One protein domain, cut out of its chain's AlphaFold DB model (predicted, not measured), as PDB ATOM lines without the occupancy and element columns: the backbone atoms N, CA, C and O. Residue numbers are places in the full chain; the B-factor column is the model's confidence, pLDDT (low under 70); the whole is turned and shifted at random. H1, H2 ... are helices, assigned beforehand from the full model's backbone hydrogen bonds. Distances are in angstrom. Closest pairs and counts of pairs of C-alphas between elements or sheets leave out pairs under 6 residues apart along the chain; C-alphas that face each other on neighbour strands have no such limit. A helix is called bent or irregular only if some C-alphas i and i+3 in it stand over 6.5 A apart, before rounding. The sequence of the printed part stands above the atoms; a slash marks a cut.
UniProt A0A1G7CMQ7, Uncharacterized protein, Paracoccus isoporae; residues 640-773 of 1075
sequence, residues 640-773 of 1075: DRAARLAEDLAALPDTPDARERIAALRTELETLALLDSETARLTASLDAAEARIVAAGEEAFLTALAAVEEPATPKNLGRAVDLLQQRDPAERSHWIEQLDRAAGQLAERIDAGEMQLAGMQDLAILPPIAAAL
ATOM      1  N   ASP A 640     108.585  97.393 150.015       84.56
ATOM      2  CA  ASP A 640     108.649  98.311 148.865       84.56
ATOM      3  C   ASP A 640     109.269  99.676 149.216       84.56
ATOM      4  O   ASP A 640     109.786 100.390 148.347       84.56
ATOM      5  N   ARG A 641     109.173 100.100 150.479       86.88
ATOM      6  CA  ARG A 641     109.844 101.313 150.967       86.88
ATOM      7  C   ARG A 641     111.305 101.050 151.309       86.88
ATOM      8  O   ARG A 641     112.143 101.864 150.944       86.88
ATOM      9  N   ALA A 642     111.626  99.901 151.900       84.00
ATOM     10  CA  ALA A 642     113.005  99.490 152.160       84.00
ATOM     11  C   ALA A 642     113.843  99.396 150.876       84.00
ATOM     12  O   ALA A 642     114.992  99.831 150.863       84.00
ATOM     13  N   ALA A 643     113.267  98.878 149.786       89.88
ATOM     14  CA  ALA A 643     113.940  98.832 148.487       89.88
ATOM     15  C   ALA A 643     114.282 100.238 147.961       89.88
ATOM     16  O   ALA A 643     115.409 100.477 147.536       89.88
ATOM     17  N   ARG A 644     113.344 101.189 148.067       91.19
ATOM     18  CA  ARG A 644     113.576 102.595 147.696       91.19
ATOM     19  C   ARG A 644     114.608 103.272 148.587       91.19
ATOM     20  O   ARG A 644     115.457 103.990 148.081       91.19
ATOM     21  N   LEU A 645     114.577 103.001 149.889       91.62
ATOM     22  CA  LEU A 645     115.559 103.538 150.827       91.62
ATOM     23  C   LEU A 645     116.973 103.028 150.510       91.62
ATOM     24  O   LEU A 645     117.930 103.792 150.582       91.62
ATOM     25  N   ALA A 646     117.108 101.766 150.091       91.44
ATOM     26  CA  ALA A 646     118.378 101.219 149.621       91.44
ATOM     27  C   ALA A 646     118.869 101.885 148.319       91.44
ATOM     28  O   ALA A 646     120.066 102.135 148.180       91.44
ATOM     29  N   GLU A 647     117.967 102.182 147.378       94.50
ATOM     30  CA  GLU A 647     118.294 102.909 146.141       94.50
ATOM     31  C   GLU A 647     118.722 104.356 146.425       94.50
ATOM     32  O   GLU A 647     119.764 104.791 145.932       94.50
ATOM     33  N   ASP A 648     117.975 105.073 147.267       93.75
ATOM     34  CA  ASP A 648     118.297 106.436 147.701       93.75
ATOM     35  C   ASP A 648     119.660 106.488 148.399       93.75
ATOM     36  O   ASP A 648     120.460 107.389 148.147       93.75
ATOM     37  N   LEU A 649     119.949 105.491 149.239       92.00
ATOM     38  CA  LEU A 649     121.221 105.370 149.939       92.00
ATOM     39  C   LEU A 649     122.393 105.108 148.984       92.00
ATOM     40  O   LEU A 649     123.471 105.675 149.157       92.00
ATOM     41  N   ALA A 650     122.186 104.272 147.964       90.56
ATOM     42  CA  ALA A 650     123.187 104.005 146.934       90.56
ATOM     43  C   ALA A 650     123.426 105.212 146.008       90.56
ATOM     44  O   ALA A 650     124.488 105.307 145.395       90.56
ATOM     45  N   ALA A 651     122.457 106.125 145.907       93.56
ATOM     46  CA  ALA A 651     122.529 107.331 145.087       93.56
ATOM     47  C   ALA A 651     123.086 108.563 145.827       93.56
ATOM     48  O   ALA A 651     123.222 109.623 145.208       93.56
ATOM     49  N   LEU A 652     123.398 108.458 147.126       94.06
ATOM     50  CA  LEU A 652     123.955 109.575 147.888       94.06
ATOM     51  C   LEU A 652     125.320 110.004 147.326       94.06
ATOM     52  O   LEU A 652     126.207 109.161 147.184       94.06
ATOM     53  N   PRO A 653     125.523 111.303 147.038       91.50
ATOM     54  CA  PRO A 653     126.837 111.803 146.666       91.50
ATOM     55  C   PRO A 653     127.770 111.815 147.885       91.50
ATOM     56  O   PRO A 653     127.351 112.167 148.988       91.50
ATOM     57  N   ASP A 654     129.053 111.517 147.670       89.56
ATOM     58  CA  ASP A 654     130.105 111.616 148.693       89.56
ATOM     59  C   ASP A 654     130.514 113.091 148.920       89.56
ATOM     60  O   ASP A 654     131.661 113.492 148.740       89.56
ATOM     61  N   THR A 655     129.541 113.936 149.263       88.69
ATOM     62  CA  THR A 655     129.722 115.375 149.521       88.69
ATOM     63  C   THR A 655     129.234 115.733 150.924       88.69
ATOM     64  O   THR A 655     128.247 115.143 151.366       88.69
ATOM     65  N   PRO A 656     129.828 116.728 151.611       79.12
ATOM     66  CA  PRO A 656     129.424 117.118 152.969       79.12
ATOM     67  C   PRO A 656     127.925 117.416 153.129       79.12
ATOM     68  O   PRO A 656     127.332 117.049 154.143       79.12
ATOM     69  N   ASP A 657     127.300 118.000 152.103       85.31
ATOM     70  CA  ASP A 657     125.871 118.347 152.083       85.31
ATOM     71  C   ASP A 657     124.949 117.113 152.168       85.31
ATOM     72  O   ASP A 657     123.782 117.217 152.545       85.31
ATOM     73  N   ALA A 658     125.465 115.913 151.882       90.94
ATOM     74  CA  ALA A 658     124.707 114.669 151.985       90.94
ATOM     75  C   ALA A 658     124.435 114.235 153.440       90.94
ATOM     76  O   ALA A 658     123.595 113.361 153.658       90.94
ATOM     77  N   ARG A 659     125.072 114.859 154.448       88.38
ATOM     78  CA  ARG A 659     124.821 114.553 155.872       88.38
ATOM     79  C   ARG A 659     123.372 114.805 156.285       88.38
ATOM     80  O   ARG A 659     122.786 113.972 156.973       88.38
ATOM     81  N   GLU A 660     122.767 115.902 155.829       89.00
ATOM     82  CA  GLU A 660     121.351 116.184 156.113       89.00
ATOM     83  C   GLU A 660     120.436 115.117 155.500       89.00
ATOM     84  O   GLU A 660     119.448 114.700 156.110       89.00
ATOM     85  N   ARG A 661     120.797 114.612 154.313       92.69
ATOM     86  CA  ARG A 661     120.047 113.542 153.651       92.69
ATOM     87  C   ARG A 661     120.192 112.207 154.383       92.69
ATOM     88  O   ARG A 661     119.195 111.504 154.498       92.69
ATOM     89  N   ILE A 662     121.368 111.878 154.925       92.06
ATOM     90  CA  ILE A 662     121.562 110.684 155.769       92.06
ATOM     91  C   ILE A 662     120.695 110.747 157.023       92.06
ATOM     92  O   ILE A 662     120.024 109.766 157.337       92.06
ATOM     93  N   ALA A 663     120.656 111.892 157.709       91.06
ATOM     94  CA  ALA A 663     119.810 112.061 158.888       91.06
ATOM     95  C   ALA A 663     118.325 111.836 158.550       91.06
ATOM     96  O   ALA A 663     117.633 111.097 159.253       91.06
ATOM     97  N   ALA A 664     117.858 112.389 157.423       92.19
ATOM     98  CA  ALA A 664     116.496 112.171 156.937       92.19
ATOM     99  C   ALA A 664     116.215 110.694 156.601       92.19
ATOM    100  O   ALA A 664     115.168 110.173 156.983       92.19
ATOM    101  N   LEU A 665     117.151 110.004 155.937       94.00
ATOM    102  CA  LEU A 665     117.025 108.578 155.611       94.00
ATOM    103  C   LEU A 665     117.048 107.689 156.867       94.00
ATOM    104  O   LEU A 665     116.338 106.687 156.911       94.00
ATOM    105  N   ARG A 666     117.803 108.062 157.910       95.69
ATOM    106  CA  ARG A 666     117.814 107.355 159.202       95.69
ATOM    107  C   ARG A 666     116.462 107.481 159.910       95.69
ATOM    108  O   ARG A 666     115.901 106.472 160.324       95.69
ATOM    109  N   THR A 667     115.887 108.686 159.948       93.38
ATOM    110  CA  THR A 667     114.520 108.894 160.462       93.38
ATOM    111  C   THR A 667     113.484 108.126 159.641       93.38
ATOM    112  O   THR A 667     112.558 107.554 160.207       93.38
ATOM    113  N   GLU A 668     113.620 108.081 158.312       93.31
ATOM    114  CA  GLU A 668     112.708 107.300 157.472       93.31
ATOM    115  C   GLU A 668     112.792 105.801 157.796       93.31
ATOM    116  O   GLU A 668     111.746 105.184 158.006       93.31
ATOM    117  N   LEU A 669     114.001 105.240 157.934       93.12
ATOM    118  CA  LEU A 669     114.221 103.838 158.303       93.12
ATOM    119  C   LEU A 669     113.553 103.472 159.639       93.12
ATOM    120  O   LEU A 669     112.887 102.441 159.713       93.12
ATOM    121  N   GLU A 670     113.657 104.330 160.657       91.31
ATOM    122  CA  GLU A 670     113.035 104.124 161.979       91.31
ATOM    123  C   GLU A 670     111.498 104.049 161.926       91.31
ATOM    124  O   GLU A 670     110.870 103.460 162.805       91.31
ATOM    125  N   THR A 671     110.869 104.617 160.891       89.69
ATOM    126  CA  THR A 671     109.405 104.577 160.721       89.69
ATOM    127  C   THR A 671     108.899 103.354 159.950       89.69
ATOM    128  O   THR A 671     107.683 103.154 159.854       89.69
ATOM    129  N   LEU A 672     109.789 102.537 159.375       87.38
ATOM    130  CA  LEU A 672     109.411 101.368 158.581       87.38
ATOM    131  C   LEU A 672     109.263 100.119 159.460       87.38
ATOM    132  O   LEU A 672     110.153  99.756 160.219       87.38
ATOM    133  N   ALA A 673     108.146  99.404 159.303       83.25
ATOM    134  CA  ALA A 673     107.928  98.104 159.937       83.25
ATOM    135  C   ALA A 673     108.625  96.988 159.130       83.25
ATOM    136  O   ALA A 673     107.980  96.299 158.337       83.25
ATOM    137  N   LEU A 674     109.947  96.864 159.287       83.12
ATOM    138  CA  LEU A 674     110.792  95.866 158.615       83.12
ATOM    139  C   LEU A 674     111.154  94.700 159.541       83.12
ATOM    140  O   LEU A 674     110.981  94.774 160.755       83.12
ATOM    141  N   LEU A 675     111.677  93.620 158.956       81.31
ATOM    142  CA  LEU A 675     112.321  92.551 159.720       81.31
ATOM    143  C   LEU A 675     113.644  93.060 160.308       81.31
ATOM    144  O   LEU A 675     114.382  93.767 159.623       81.31
ATOM    145  N   ASP A 676     114.000  92.623 161.517       79.38
ATOM    146  CA  ASP A 676     115.223  93.058 162.213       79.38
ATOM    147  C   ASP A 676     116.495  92.882 161.369       79.38
ATOM    148  O   ASP A 676     117.394  93.722 161.390       79.38
ATOM    149  N   SER A 677     116.560  91.817 160.564       80.44
ATOM    150  CA  SER A 677     117.683  91.558 159.655       80.44
ATOM    151  C   SER A 677     117.778  92.567 158.504       80.44
ATOM    152  O   SER A 677     118.880  92.909 158.073       80.44
ATOM    153  N   GLU A 678     116.645  93.068 158.005       87.12
ATOM    154  CA  GLU A 678     116.602  94.107 156.973       87.12
ATOM    155  C   GLU A 678     116.928  95.479 157.562       87.12
ATOM    156  O   GLU A 678     117.710  96.216 156.955       87.12
ATOM    157  N   THR A 679     116.412  95.777 158.759       89.50
ATOM    158  CA  THR A 679     116.758  96.980 159.525       89.50
ATOM    159  C   THR A 679     118.260  97.032 159.779       89.50
ATOM    160  O   THR A 679     118.907  97.998 159.389       89.50
ATOM    161  N   ALA A 680     118.854  95.960 160.316       88.00
ATOM    162  CA  ALA A 680     120.289  95.893 160.583       88.00
ATOM    163  C   ALA A 680     121.139  96.104 159.316       88.00
ATOM    164  O   ALA A 680     122.134  96.829 159.347       88.00
ATOM    165  N   ARG A 681     120.736  95.520 158.178       94.44
ATOM    166  CA  ARG A 681     121.440  95.695 156.897       94.44
ATOM    167  C   ARG A 681     121.385  97.141 156.394       94.44
ATOM    168  O   ARG A 681     122.392  97.645 155.890       94.44
ATOM    169  N   LEU A 682     120.225  97.795 156.483       93.50
ATOM    170  CA  LEU A 682     120.054  99.185 156.046       93.50
ATOM    171  C   LEU A 682     120.764 100.161 156.990       93.50
ATOM    172  O   LEU A 682     121.424 101.073 156.500       93.50
ATOM    173  N   THR A 683     120.733  99.914 158.302       94.25
ATOM    174  CA  THR A 683     121.510 100.673 159.294       94.25
ATOM    175  C   THR A 683     123.006 100.575 159.010       94.25
ATOM    176  O   THR A 683     123.655 101.601 158.847       94.25
ATOM    177  N   ALA A 684     123.543  99.367 158.811       92.69
ATOM    178  CA  ALA A 684     124.957  99.191 158.474       92.69
ATOM    179  C   ALA A 684     125.345  99.898 157.161       92.69
ATOM    180  O   ALA A 684     126.455 100.411 157.020       92.69
ATOM    181  N   SER A 685     124.428  99.946 156.191       93.38
ATOM    182  CA  SER A 685     124.653 100.658 154.931       93.38
ATOM    183  C   SER A 685     124.631 102.184 155.124       93.38
ATOM    184  O   SER A 685     125.423 102.880 154.487       93.38
ATOM    185  N   LEU A 686     123.750 102.702 155.993       94.56
ATOM    186  CA  LEU A 686     123.692 104.116 156.388       94.56
ATOM    187  C   LEU A 686     124.968 104.535 157.111       94.56
ATOM    188  O   LEU A 686     125.578 105.527 156.721       94.56
ATOM    189  N   ASP A 687     125.414 103.743 158.084       92.94
ATOM    190  CA  ASP A 687     126.650 103.994 158.827       92.94
ATOM    191  C   ASP A 687     127.868 103.993 157.883       92.94
ATOM    192  O   ASP A 687     128.735 104.864 157.962       92.94
ATOM    193  N   ALA A 688     127.908 103.069 156.916       92.00
ATOM    194  CA  ALA A 688     128.961 103.038 155.902       92.00
ATOM    195  C   ALA A 688     128.929 104.258 154.960       92.00
ATOM    196  O   ALA A 688     129.986 104.734 154.546       92.00
ATOM    197  N   ALA A 689     127.746 104.761 154.590       90.69
ATOM    198  CA  ALA A 689     127.616 105.977 153.783       90.69
ATOM    199  C   ALA A 689     128.028 107.227 154.575       90.69
ATOM    200  O   ALA A 689     128.743 108.083 154.054       90.69
ATOM    201  N   GLU A 690     127.642 107.299 155.847       93.12
ATOM    202  CA  GLU A 690     128.012 108.377 156.761       93.12
ATOM    203  C   GLU A 690     129.528 108.450 156.940       93.12
ATOM    204  O   GLU A 690     130.112 109.519 156.763       93.12
ATOM    205  N   ALA A 691     130.181 107.307 157.163       89.12
ATOM    206  CA  ALA A 691     131.635 107.226 157.252       89.12
ATOM    207  C   ALA A 691     132.332 107.737 155.976       89.12
ATOM    208  O   ALA A 691     133.286 108.511 156.070       89.12
ATOM    209  N   ARG A 692     131.840 107.372 154.779       91.12
ATOM    210  CA  ARG A 692     132.391 107.877 153.502       91.12
ATOM    211  C   ARG A 692     132.238 109.392 153.359       91.12
ATOM    212  O   ARG A 692     133.198 110.067 152.999       91.12
ATOM    213  N   ILE A 693     131.064 109.938 153.677       89.44
ATOM    214  CA  ILE A 693     130.790 111.381 153.583       89.44
ATOM    215  C   ILE A 693     131.589 112.178 154.618       89.44
ATOM    216  O   ILE A 693     132.053 113.284 154.329       89.44
ATOM    217  N   VAL A 694     131.779 111.636 155.825       89.50
ATOM    218  CA  VAL A 694     132.655 112.238 156.834       89.50
ATOM    219  C   VAL A 694     134.091 112.288 156.324       89.50
ATOM    220  O   VAL A 694     134.657 113.380 156.296       89.50
ATOM    221  N   ALA A 695     134.626 111.171 155.827       88.25
ATOM    222  CA  ALA A 695     135.978 111.108 155.280       88.25
ATOM    223  C   ALA A 695     136.187 112.088 154.107       88.25
ATOM    224  O   ALA A 695     137.191 112.799 154.081       88.25
ATOM    225  N   ALA A 696     135.218 112.191 153.190       87.88
ATOM    226  CA  ALA A 696     135.259 113.143 152.077       87.88
ATOM    227  C   ALA A 696     135.232 114.608 152.554       87.88
ATOM    228  O   ALA A 696     135.942 115.459 152.018       87.88
ATOM    229  N   GLY A 697     134.440 114.920 153.587       90.44
ATOM    230  CA  GLY A 697     134.392 116.261 154.171       90.44
ATOM    231  C   GLY A 697     135.662 116.648 154.931       90.44
ATOM    232  O   GLY A 697     136.066 117.810 154.900       90.44
ATOM    233  N   GLU A 698     136.309 115.691 155.591       93.50
ATOM    234  CA  GLU A 698     137.619 115.892 156.217       93.50
ATOM    235  C   GLU A 698     138.705 116.162 155.176       93.50
ATOM    236  O   GLU A 698     139.486 117.097 155.338       93.50
ATOM    237  N   GLU A 699     138.723 115.394 154.087       92.38
ATOM    238  CA  GLU A 699     139.674 115.579 152.991       92.38
ATOM    239  C   GLU A 699     139.468 116.925 152.281       92.38
ATOM    240  O   GLU A 699     140.433 117.648 152.023       92.38
ATOM    241  N   ALA A 700     138.213 117.323 152.042       91.12
ATOM    242  CA  ALA A 700     137.880 118.638 151.498       91.12
ATOM    243  C   ALA A 700     138.338 119.778 152.424       91.12
ATOM    244  O   ALA A 700     138.901 120.764 151.950       91.12
ATOM    245  N   PHE A 701     138.157 119.631 153.741       95.25
ATOM    246  CA  PHE A 701     138.637 120.602 154.727       95.25
ATOM    247  C   PHE A 701     140.167 120.717 154.728       95.25
ATOM    248  O   PHE A 701     140.691 121.828 154.669       95.25
ATOM    249  N   LEU A 702     140.890 119.590 154.749       95.31
ATOM    250  CA  LEU A 702     142.355 119.585 154.689       95.31
ATOM    251  C   LEU A 702     142.864 120.203 153.377       95.31
ATOM    252  O   LEU A 702     143.805 120.997 153.398       95.31
ATOM    253  N   THR A 703     142.198 119.914 152.254       95.00
ATOM    254  CA  THR A 703     142.507 120.498 150.939       95.00
ATOM    255  C   THR A 703     142.301 122.013 150.934       95.00
ATOM    256  O   THR A 703     143.196 122.749 150.519       95.00
ATOM    257  N   ALA A 704     141.155 122.496 151.423       93.50
ATOM    258  CA  ALA A 704     140.839 123.922 151.479       93.50
ATOM    259  C   ALA A 704     141.788 124.684 152.419       93.50
ATOM    260  O   ALA A 704     142.219 125.796 152.109       93.50
ATOM    261  N   LEU A 705     142.176 124.070 153.542       96.12
ATOM    262  CA  LEU A 705     143.155 124.640 154.465       96.12
ATOM    263  C   LEU A 705     144.558 124.693 153.844       96.12
ATOM    264  O   LEU A 705     145.212 125.729 153.926       96.12
ATOM    265  N   ALA A 706     145.000 123.637 153.155       94.31
ATOM    266  CA  ALA A 706     146.275 123.618 152.426       94.31
ATOM    267  C   ALA A 706     146.313 124.641 151.270       94.31
ATOM    268  O   ALA A 706     147.337 125.284 151.019       94.31
ATOM    269  N   ALA A 707     145.179 124.842 150.593       94.19
ATOM    270  CA  ALA A 707     145.004 125.863 149.561       94.19
ATOM    271  C   ALA A 707     144.900 127.294 150.123       94.19
ATOM    272  O   ALA A 707     144.993 128.251 149.352       94.19
ATOM    273  N   VAL A 708     144.785 127.450 151.450       92.75
ATOM    274  CA  VAL A 708     144.558 128.729 152.146       92.75
ATOM    275  C   VAL A 708     143.220 129.383 151.756       92.75
ATOM    276  O   VAL A 708     143.058 130.602 151.782       92.75
ATOM    277  N   GLU A 709     142.244 128.567 151.368       93.62
ATOM    278  CA  GLU A 709     140.855 128.996 151.182       93.62
ATOM    279  C   GLU A 709     140.135 129.067 152.536       93.62
ATOM    280  O   GLU A 709     139.322 129.963 152.768       93.62
ATOM    281  N   GLU A 710     140.510 128.181 153.464       93.25
ATOM    282  CA  GLU A 710     140.159 128.264 154.883       93.25
ATOM    283  C   GLU A 710     141.233 129.048 155.663       93.25
ATOM    284  O   GLU A 710     142.433 128.849 155.445       93.25
ATOM    285  N   PRO A 711     140.856 129.931 156.608       91.62
ATOM    286  CA  PRO A 711     141.822 130.745 157.331       91.62
ATOM    287  C   PRO A 711     142.683 129.883 158.264       91.62
ATOM    288  O   PRO A 711     142.162 129.105 159.071       91.62
ATOM    289  N   ALA A 712     144.003 130.087 158.208       93.19
ATOM    290  CA  ALA A 712     145.006 129.425 159.045       93.19
ATOM    291  C   ALA A 712     144.976 129.935 160.500       93.19
ATOM    292  O   ALA A 712     145.893 130.593 160.987       93.19
ATOM    293  N   THR A 713     143.869 129.685 161.194       93.06
ATOM    294  CA  THR A 713     143.699 129.982 162.622       93.06
ATOM    295  C   THR A 713     144.212 128.820 163.480       93.06
ATOM    296  O   THR A 713     144.198 127.680 163.004       93.06
ATOM    297  N   PRO A 714     144.585 129.048 164.758       90.94
ATOM    298  CA  PRO A 714     144.957 127.959 165.668       90.94
ATOM    299  C   PRO A 714     143.883 126.867 165.751       90.94
ATOM    300  O   PRO A 714     144.203 125.687 165.755       90.94
ATOM    301  N   LYS A 715     142.600 127.255 165.718       93.56
ATOM    302  CA  LYS A 715     141.460 126.329 165.736       93.56
ATOM    303  C   LYS A 715     141.417 125.422 164.501       93.56
ATOM    304  O   LYS A 715     141.217 124.219 164.636       93.56
ATOM    305  N   ASN A 716     141.584 125.986 163.304       93.69
ATOM    306  CA  ASN A 716     141.514 125.213 162.060       93.69
ATOM    307  C   ASN A 716     142.729 124.294 161.894       93.69
ATOM    308  O   ASN A 716     142.571 123.147 161.486       93.69
ATOM    309  N   LEU A 717     143.922 124.770 162.260       94.81
ATOM    310  CA  LEU A 717     145.129 123.945 162.247       94.81
ATOM    311  C   LEU A 717     145.102 122.878 163.350       94.81
ATOM    312  O   LEU A 717     145.529 121.760 163.091       94.81
ATOM    313  N   GLY A 718     144.519 123.165 164.518       94.38
ATOM    314  CA  GLY A 718     144.282 122.173 165.574       94.38
ATOM    315  C   GLY A 718     143.362 121.055 165.098       94.38
ATOM    316  O   GLY A 718     143.746 119.893 165.122       94.38
ATOM    317  N   ARG A 719     142.215 121.417 164.504       95.56
ATOM    318  CA  ARG A 719     141.318 120.444 163.866       95.56
ATOM    319  C   ARG A 719     142.033 119.616 162.795       95.56
ATOM    320  O   ARG A 719     141.782 118.423 162.685       95.56
ATOM    321  N   ALA A 720     142.901 120.229 161.988       94.94
ATOM    322  CA  ALA A 720     143.681 119.495 160.997       94.94
ATOM    323  C   ALA A 720     144.645 118.501 161.662       94.94
ATOM    324  O   ALA A 720     144.700 117.353 161.240       94.94
ATOM    325  N   VAL A 721     145.350 118.895 162.726       94.62
ATOM    326  CA  VAL A 721     146.227 117.994 163.489       94.62
ATOM    327  C   VAL A 721     145.450 116.812 164.074       94.62
ATOM    328  O   VAL A 721     145.904 115.678 163.925       94.62
ATOM    329  N   ASP A 722     144.265 117.039 164.644       94.00
ATOM    330  CA  ASP A 722     143.412 115.967 165.179       94.00
ATOM    331  C   ASP A 722     143.028 114.952 164.094       94.00
ATOM    332  O   ASP A 722     143.126 113.739 164.296       94.00
ATOM    333  N   LEU A 723     142.654 115.440 162.904       94.56
ATOM    334  CA  LEU A 723     142.366 114.586 161.749       94.56
ATOM    335  C   LEU A 723     143.601 113.788 161.325       94.56
ATOM    336  O   LEU A 723     143.511 112.597 161.037       94.56
ATOM    337  N   LEU A 724     144.776 114.416 161.330       93.25
ATOM    338  CA  LEU A 724     146.032 113.781 160.941       93.25
ATOM    339  C   LEU A 724     146.500 112.700 161.915       93.25
ATOM    340  O   LEU A 724     147.144 111.738 161.486       93.25
ATOM    341  N   GLN A 725     146.162 112.805 163.201       93.31
ATOM    342  CA  GLN A 725     146.462 111.768 164.191       93.31
ATOM    343  C   GLN A 725     145.704 110.460 163.928       93.31
ATOM    344  O   GLN A 725     146.203 109.391 164.283       93.31
ATOM    345  N   GLN A 726     144.551 110.533 163.261       92.19
ATOM    346  CA  GLN A 726     143.730 109.376 162.892       92.19
ATOM    347  C   GLN A 726     144.156 108.744 161.555       92.19
ATOM    348  O   GLN A 726     143.764 107.618 161.254       92.19
ATOM    349  N   ARG A 727     144.975 109.446 160.760       92.12
ATOM    350  CA  ARG A 727     145.509 108.957 159.480       92.12
ATOM    351  C   ARG A 727     146.755 108.106 159.692       92.12
ATOM    352  O   ARG A 727     147.491 108.279 160.675       92.12
ATOM    353  N   ASP A 728     147.007 107.202 158.748       94.81
ATOM    354  CA  ASP A 728     148.231 106.410 158.756       94.81
ATOM    355  C   ASP A 728     149.485 107.304 158.614       94.81
ATOM    356  O   ASP A 728     149.394 108.453 158.167       94.81
ATOM    357  N   PRO A 729     150.678 106.823 159.009       93.19
ATOM    358  CA  PRO A 729     151.883 107.650 159.010       93.19
ATOM    359  C   PRO A 729     152.286 108.217 157.638       93.19
ATOM    360  O   PRO A 729     152.915 109.279 157.588       93.19
ATOM    361  N   ALA A 730     151.954 107.534 156.537       93.31
ATOM    362  CA  ALA A 730     152.305 107.979 155.191       93.31
ATOM    363  C   ALA A 730     151.375 109.112 154.736       93.31
ATOM    364  O   ALA A 730     151.863 110.163 154.314       93.31
ATOM    365  N   GLU A 731     150.061 108.946 154.907       91.69
ATOM    366  CA  GLU A 731     149.068 109.992 154.632       91.69
ATOM    367  C   GLU A 731     149.275 111.219 155.525       91.69
ATOM    368  O   GLU A 731     149.233 112.356 155.052       91.69
ATOM    369  N   ARG A 732     149.576 110.999 156.809       95.75
ATOM    370  CA  ARG A 732     149.902 112.066 157.759       95.75
ATOM    371  C   ARG A 732     151.073 112.913 157.277       95.75
ATOM    372  O   ARG A 732     150.986 114.136 157.278       95.75
ATOM    373  N   SER A 733     152.158 112.265 156.858       92.56
ATOM    374  CA  SER A 733     153.356 112.962 156.378       92.56
ATOM    375  C   SER A 733     153.065 113.773 155.112       92.56
ATOM    376  O   SER A 733     153.502 114.916 155.011       92.56
ATOM    377  N   HIS A 734     152.277 113.214 154.187       94.88
ATOM    378  CA  HIS A 734     151.849 113.909 152.972       94.88
ATOM    379  C   HIS A 734     151.063 115.190 153.286       94.88
ATOM    380  O   HIS A 734     151.351 116.250 152.733       94.88
ATOM    381  N   TRP A 735     150.099 115.120 154.203       96.50
ATOM    382  CA  TRP A 735     149.290 116.282 154.567       96.50
ATOM    383  C   TRP A 735     150.042 117.328 155.387       96.50
ATOM    384  O   TRP A 735     149.788 118.517 155.202       96.50
ATOM    385  N   ILE A 736     150.981 116.929 156.253       96.06
ATOM    386  CA  ILE A 736     151.861 117.882 156.952       96.06
ATOM    387  C   ILE A 736     152.627 118.739 155.933       96.06
ATOM    388  O   ILE A 736     152.711 119.952 156.104       96.06
ATOM    389  N   GLU A 737     153.118 118.135 154.844       94.81
ATOM    390  CA  GLU A 737     153.786 118.860 153.755       94.81
ATOM    391  C   GLU A 737     152.828 119.812 153.016       94.81
ATOM    392  O   GLU A 737     153.184 120.953 152.728       94.81
ATOM    393  N   GLN A 738     151.587 119.391 152.746       95.81
ATOM    394  CA  GLN A 738     150.583 120.247 152.092       95.81
ATOM    395  C   GLN A 738     150.151 121.435 152.969       95.81
ATOM    396  O   GLN A 738     149.903 122.530 152.459       95.81
ATOM    397  N   LEU A 739     150.082 121.249 154.290       97.12
ATOM    398  CA  LEU A 739     149.686 122.287 155.247       97.12
ATOM    399  C   LEU A 739     150.804 123.290 155.567       97.12
ATOM    400  O   LEU A 739     150.530 124.294 156.227       97.12
ATOM    401  N   ASP A 740     152.028 123.076 155.080       95.19
ATOM    402  CA  ASP A 740     153.204 123.908 155.372       95.19
ATOM    403  C   ASP A 740     152.964 125.397 155.062       95.19
ATOM    404  O   ASP A 740     153.290 126.279 155.859       95.19
ATOM    405  N   ARG A 741     152.272 125.698 153.953       93.38
ATOM    406  CA  ARG A 741     151.926 127.079 153.573       93.38
ATOM    407  C   ARG A 741     150.968 127.741 154.569       93.38
ATOM    408  O   ARG A 741     151.175 128.899 154.929       93.38
ATOM    409  N   ALA A 742     149.926 127.030 154.996       94.38
ATOM    410  CA  ALA A 742     148.956 127.537 155.966       94.38
ATOM    411  C   ALA A 742     149.597 127.681 157.357       94.38
ATOM    412  O   ALA A 742     149.438 128.708 158.016       94.38
ATOM    413  N   ALA A 743     150.400 126.696 157.768       94.69
ATOM    414  CA  ALA A 743     151.182 126.740 158.998       94.69
ATOM    415  C   ALA A 743     152.165 127.924 159.011       94.69
ATOM    416  O   ALA A 743     152.293 128.596 160.032       94.69
ATOM    417  N   GLY A 744     152.793 128.237 157.871       94.50
ATOM    418  CA  GLY A 744     153.669 129.397 157.701       94.50
ATOM    419  C   GLY A 744     152.980 130.734 157.992       94.50
ATOM    420  O   GLY A 744     153.545 131.570 158.692       94.50
ATOM    421  N   GLN A 745     151.729 130.920 157.554       93.38
ATOM    422  CA  GLN A 745     150.966 132.144 157.848       93.38
ATOM    423  C   GLN A 745     150.667 132.313 159.341       93.38
ATOM    424  O   GLN A 745     150.688 133.431 159.859       93.38
ATOM    425  N   LEU A 746     150.386 131.214 160.050       92.38
ATOM    426  CA  LEU A 746     150.205 131.264 161.499       92.38
ATOM    427  C   LEU A 746     151.544 131.527 162.206       92.38
ATOM    428  O   LEU A 746     151.599 132.359 163.110       92.38
ATOM    429  N   ALA A 747     152.619 130.873 161.763       92.38
ATOM    430  CA  ALA A 747     153.968 131.028 162.303       92.38
ATOM    431  C   ALA A 747     154.479 132.478 162.216       92.38
ATOM    432  O   ALA A 747     155.024 132.988 163.193       92.38
ATOM    433  N   GLU A 748     154.227 133.186 161.109       91.62
ATOM    434  CA  GLU A 748     154.570 134.613 160.968       91.62
ATOM    435  C   GLU A 748     153.890 135.491 162.034       91.62
ATOM    436  O   GLU A 748     154.506 136.409 162.579       91.62
ATOM    437  N   ARG A 749     152.637 135.182 162.386       89.12
ATOM    438  CA  ARG A 749     151.885 135.903 163.426       89.12
ATOM    439  C   ARG A 749     152.370 135.573 164.843       89.12
ATOM    440  O   ARG A 749     152.347 136.451 165.707       89.12
ATOM    441  N   ILE A 750     152.830 134.338 165.084       87.50
ATOM    442  CA  ILE A 750     153.504 133.945 166.340       87.50
ATOM    443  C   ILE A 750     154.803 134.743 166.495       87.50
ATOM    444  O   ILE A 750     155.033 135.363 167.532       87.50
ATOM    445  N   ASP A 751     155.616 134.800 165.438       83.56
ATOM    446  CA  ASP A 751     156.880 135.542 165.411       83.56
ATOM    447  C   ASP A 751     156.691 137.052 165.645       83.56
ATOM    448  O   ASP A 751     157.531 137.700 166.284       83.56
ATOM    449  N   ALA A 752     155.575 137.612 165.165       83.62
ATOM    450  CA  ALA A 752     155.188 139.003 165.388       83.62
ATOM    451  C   ALA A 752     154.725 139.295 166.831       83.62
ATOM    452  O   ALA A 752     154.620 140.461 167.211       83.62
ATOM    453  N   GLY A 753     154.492 138.266 167.654       81.00
ATOM    454  CA  GLY A 753     153.983 138.410 169.021       81.00
ATOM    455  C   GLY A 753     152.494 138.760 169.092       81.00
ATOM    456  O   GLY A 753     152.031 139.248 170.116       81.00
ATOM    457  N   GLU A 754     151.737 138.528 168.016       78.81
ATOM    458  CA  GLU A 754     150.303 138.844 167.943       78.81
ATOM    459  C   GLU A 754     149.411 137.784 168.611       78.81
ATOM    460  O   GLU A 754     148.197 137.971 168.714       78.81
ATOM    461  N   MET A 755     149.977 136.649 169.030       74.94
ATOM    462  CA  MET A 755     149.233 135.528 169.605       74.94
ATOM    463  C   MET A 755     149.914 134.971 170.854       74.94
ATOM    464  O   MET A 755     151.138 134.906 170.940       74.94
ATOM    465  N   GLN A 756     149.097 134.551 171.821       78.56
ATOM    466  CA  GLN A 756     149.565 133.897 173.040       78.56
ATOM    467  C   GLN A 756     150.096 132.491 172.721       78.56
ATOM    468  O   GLN A 756     149.460 131.738 171.988       78.56
ATOM    469  N   LEU A 757     151.256 132.141 173.286       76.81
ATOM    470  CA  LEU A 757     151.928 130.850 173.068       76.81
ATOM    471  C   LEU A 757     151.222 129.675 173.775       76.81
ATOM    472  O   LEU A 757     151.407 128.518 173.395       76.81
ATOM    473  N   ALA A 758     150.411 129.960 174.801       74.38
ATOM    474  CA  ALA A 758     149.661 128.952 175.542       74.38
ATOM    475  C   ALA A 758     148.613 128.282 174.633       74.38
ATOM    476  O   ALA A 758     147.763 128.957 174.057       74.38
ATOM    477  N   GLY A 759     148.689 126.955 174.497       76.62
ATOM    478  CA  GLY A 759     147.770 126.161 173.669       76.62
ATOM    479  C   GLY A 759     148.212 125.921 172.219       76.62
ATOM    480  O   GLY A 759     147.439 125.371 171.443       76.62
ATOM    481  N   MET A 760     149.435 126.308 171.826       85.44
ATOM    482  CA  MET A 760     149.966 126.048 170.472       85.44
ATOM    483  C   MET A 760     150.923 124.849 170.382       85.44
ATOM    484  O   MET A 760     151.375 124.519 169.288       85.44
ATOM    485  N   GLN A 761     151.229 124.182 171.500       86.75
ATOM    486  CA  GLN A 761     152.186 123.065 171.537       86.75
ATOM    487  C   GLN A 761     151.735 121.869 170.690       86.75
ATOM    488  O   GLN A 761     152.560 121.257 170.017       86.75
ATOM    489  N   ASP A 762     150.430 121.601 170.628       88.00
ATOM    490  CA  ASP A 762     149.875 120.509 169.817       88.00
ATOM    491  C   ASP A 762     150.059 120.747 168.308       88.00
ATOM    492  O   ASP A 762     150.098 119.809 167.512       88.00
ATOM    493  N   LEU A 763     150.268 122.006 167.902       93.06
ATOM    494  CA  LEU A 763     150.553 122.384 166.518       93.06
ATOM    495  C   LEU A 763     152.034 122.223 166.144       93.06
ATOM    496  O   LEU A 763     152.377 122.391 164.975       93.06
ATOM    497  N   ALA A 764     152.916 121.867 167.086       91.44
ATOM    498  CA  ALA A 764     154.349 121.686 166.833       91.44
ATOM    499  C   ALA A 764     154.666 120.487 165.917       91.44
ATOM    500  O   ALA A 764     155.795 120.338 165.457       91.44
ATOM    501  N   ILE A 765     153.678 119.647 165.597       92.56
ATOM    502  CA  ILE A 765     153.810 118.650 164.529       92.56
ATOM    503  C   ILE A 765     153.974 119.299 163.141       92.56
ATOM    504  O   ILE A 765     154.504 118.670 162.226       92.56
ATOM    505  N   LEU A 766     153.546 120.558 162.983       95.50
ATOM    506  CA  LEU A 766     153.708 121.348 161.766       95.50
ATOM    507  C   LEU A 766     155.042 122.124 161.830       95.50
ATOM    508  O   LEU A 766     155.186 123.017 162.674       95.50
ATOM    509  N   PRO A 767     156.020 121.837 160.946       95.44
ATOM    510  CA  PRO A 767     157.383 122.366 161.064       95.44
ATOM    511  C   PRO A 767     157.511 123.899 161.160       95.44
ATOM    512  O   PRO A 767     158.306 124.360 161.984       95.44
ATOM    513  N   PRO A 768     156.740 124.718 160.411       95.44
ATOM    514  CA  PRO A 768     156.832 126.176 160.520       95.44
ATOM    515  C   PRO A 768     156.438 126.697 161.903       95.44
ATOM    516  O   PRO A 768     157.055 127.629 162.415       95.44
ATOM    517  N   ILE A 769     155.429 126.078 162.524       91.94
ATOM    518  CA  ILE A 769     154.947 126.462 163.853       91.94
ATOM    519  C   ILE A 769     155.950 126.019 164.917       91.94
ATOM    520  O   ILE A 769     156.276 126.813 165.792       91.94
ATOM    521  N   ALA A 770     156.509 124.809 164.804       93.00
ATOM    522  CA  ALA A 770     157.567 124.342 165.700       93.00
ATOM    523  C   ALA A 770     158.769 125.303 165.727       93.00
ATOM    524  O   ALA A 770     159.231 125.689 166.799       93.00
ATOM    525  N   ALA A 771     159.222 125.749 164.550       92.62
ATOM    526  CA  ALA A 771     160.330 126.695 164.431       92.62
ATOM    527  C   ALA A 771     160.004 128.075 165.039       92.62
ATOM    528  O   ALA A 771     160.857 128.677 165.697       92.62
ATOM    529  N   ALA A 772     158.778 128.578 164.850       91.00
ATOM    530  CA  ALA A 772     158.337 129.841 165.445       91.00
ATOM    531  C   ALA A 772     158.212 129.752 166.977       91.00
ATOM    532  O   ALA A 772     158.645 130.663 167.685       91.00
ATOM    533  N   LEU A 773     157.689 128.639 167.503       90.38
ATOM    534  CA  LEU A 773     157.612 128.389 168.945       90.38
ATOM    535  C   LEU A 773     159.008 128.316 169.574       90.38
ATOM    536  O   LEU A 773     159.256 128.994 170.569       90.38
TER     537      LEU A 773
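What this domain is: This is residues 640 to 773 of the 1075 residues of an uncharacterized protein of Paracoccus isoporae (UniProt A0A1G7CMQ7). One long helix, H3, forms a shaft, with H1 and H2 packed along its first part as a three-helix bundle and a head of five short helices, H4 to H8, gathered at its other end. H1, H2 and H3 run up and down, each against the one before it; in the head, H4 and H5 fold back on each other as a hairpin and H6 and H8 lie side by side. The printed part has 134 residues with eight named helices, H1 to H8 in chain order, and no named strand; its class is all helix. The whole is loose, with a radius of gyration of the C-alphas of 20.1 A, and its outline is a rod spanning 64 by 27 by 24 A.

Where its parts are: H1, residues 640 to 650, begins at C-alpha 640, (108.649, 98.311, 148.865), and is 15.7 A from first to last C-alpha. H2, residues 658 to 670, is 18.6 A long. H3, residues 676 to 706, is the longest helix with 31 residues; it runs 44.7 A, from C-alpha 676 at (115.223, 93.058, 162.213) to C-alpha 706 at (146.275, 123.618, 152.426). H4, residues 714 to 726, is 18.8 A long, and H5, residues 729 to 738, is 14.4 A. H6, residues 740 to 751, measures 15.8 A. H7, residues 761 to 765, is only just irregular: C-alphas 762 and 765 are 6.8 A apart. H8, residues 767 to 773, ends at C-alpha 773, (157.612, 128.389, 168.945).

How they stand to each other: H1, H2 and H3 make an up and down bundle, three helices each running against the one before it. H1 and H2, a helical hairpin, touch at a shallow tilt of 21 degrees; their closest C-alphas, of Leu 645 and Leu 665, are 7.1 A apart. H2 and H3 form a second helical hairpin at a shallow tilt of 13 degrees; H3 touches H2 with residues 679 to 693 alone, closest at the C-alphas of Ile 662 and Glu 690, 6.9 A. H1 touches residues 682 to 689 of H3 alone and runs the same way; the closest C-alphas, of Ala 646 and Leu 682, are 6.9 A apart. H3 is the hub, touching four helices. H3 and H4 only just touch, with 3 pairs of C-alphas within 8 A, at a steep tilt of 51 degrees; the closest are those of Leu 702 and Ala 720, 6.4 A. H3 and H6 touch only at their ends, at the C-alphas of Ala 706 and Ala 742, 5.9 A. H4 and H5 are a helical hairpin at 25 degrees, a shallow tilt, closest at the C-alphas of Leu 724 and Arg 732, 5.3 A. H4 touches H7, where the C-alphas of Gly 718 and Leu 763 are closest at 6.3 A. H6 and H8 touch with 16 pairs of C-alphas within 8 A, the same way at a shallow tilt of 8 degrees; the closest, of Ala 747 and Ile 769, are 4.9 A apart. H7 and H8 touch only at the corner, closest at the C-alphas of Ala 764 and Ala 770, 4.3 A. H5 and H6 meet only through their link. Among the pairs that are apart are H1 and H4, and H2 and H8. Every O i to N i+4 pair is within hydrogen-bond range in H2, H3, H5 and H8; the counts are 6 of 7 in H1, 8 of 9 in H4, 7 of 8 in H6 and 0 of 1 in H7, where 1 of 2 O i to N i+3 pairs is within range.

The domain as a whole: The two C-alphas farthest apart, those of Asp 640 and Ala 752, are 64.0 A apart. The printed part has no cut, and it has no long link; the link from H6 to H7, 9 residues, is short. The mean pLDDT of the printed part is 90.8, and no printed residue is under 70.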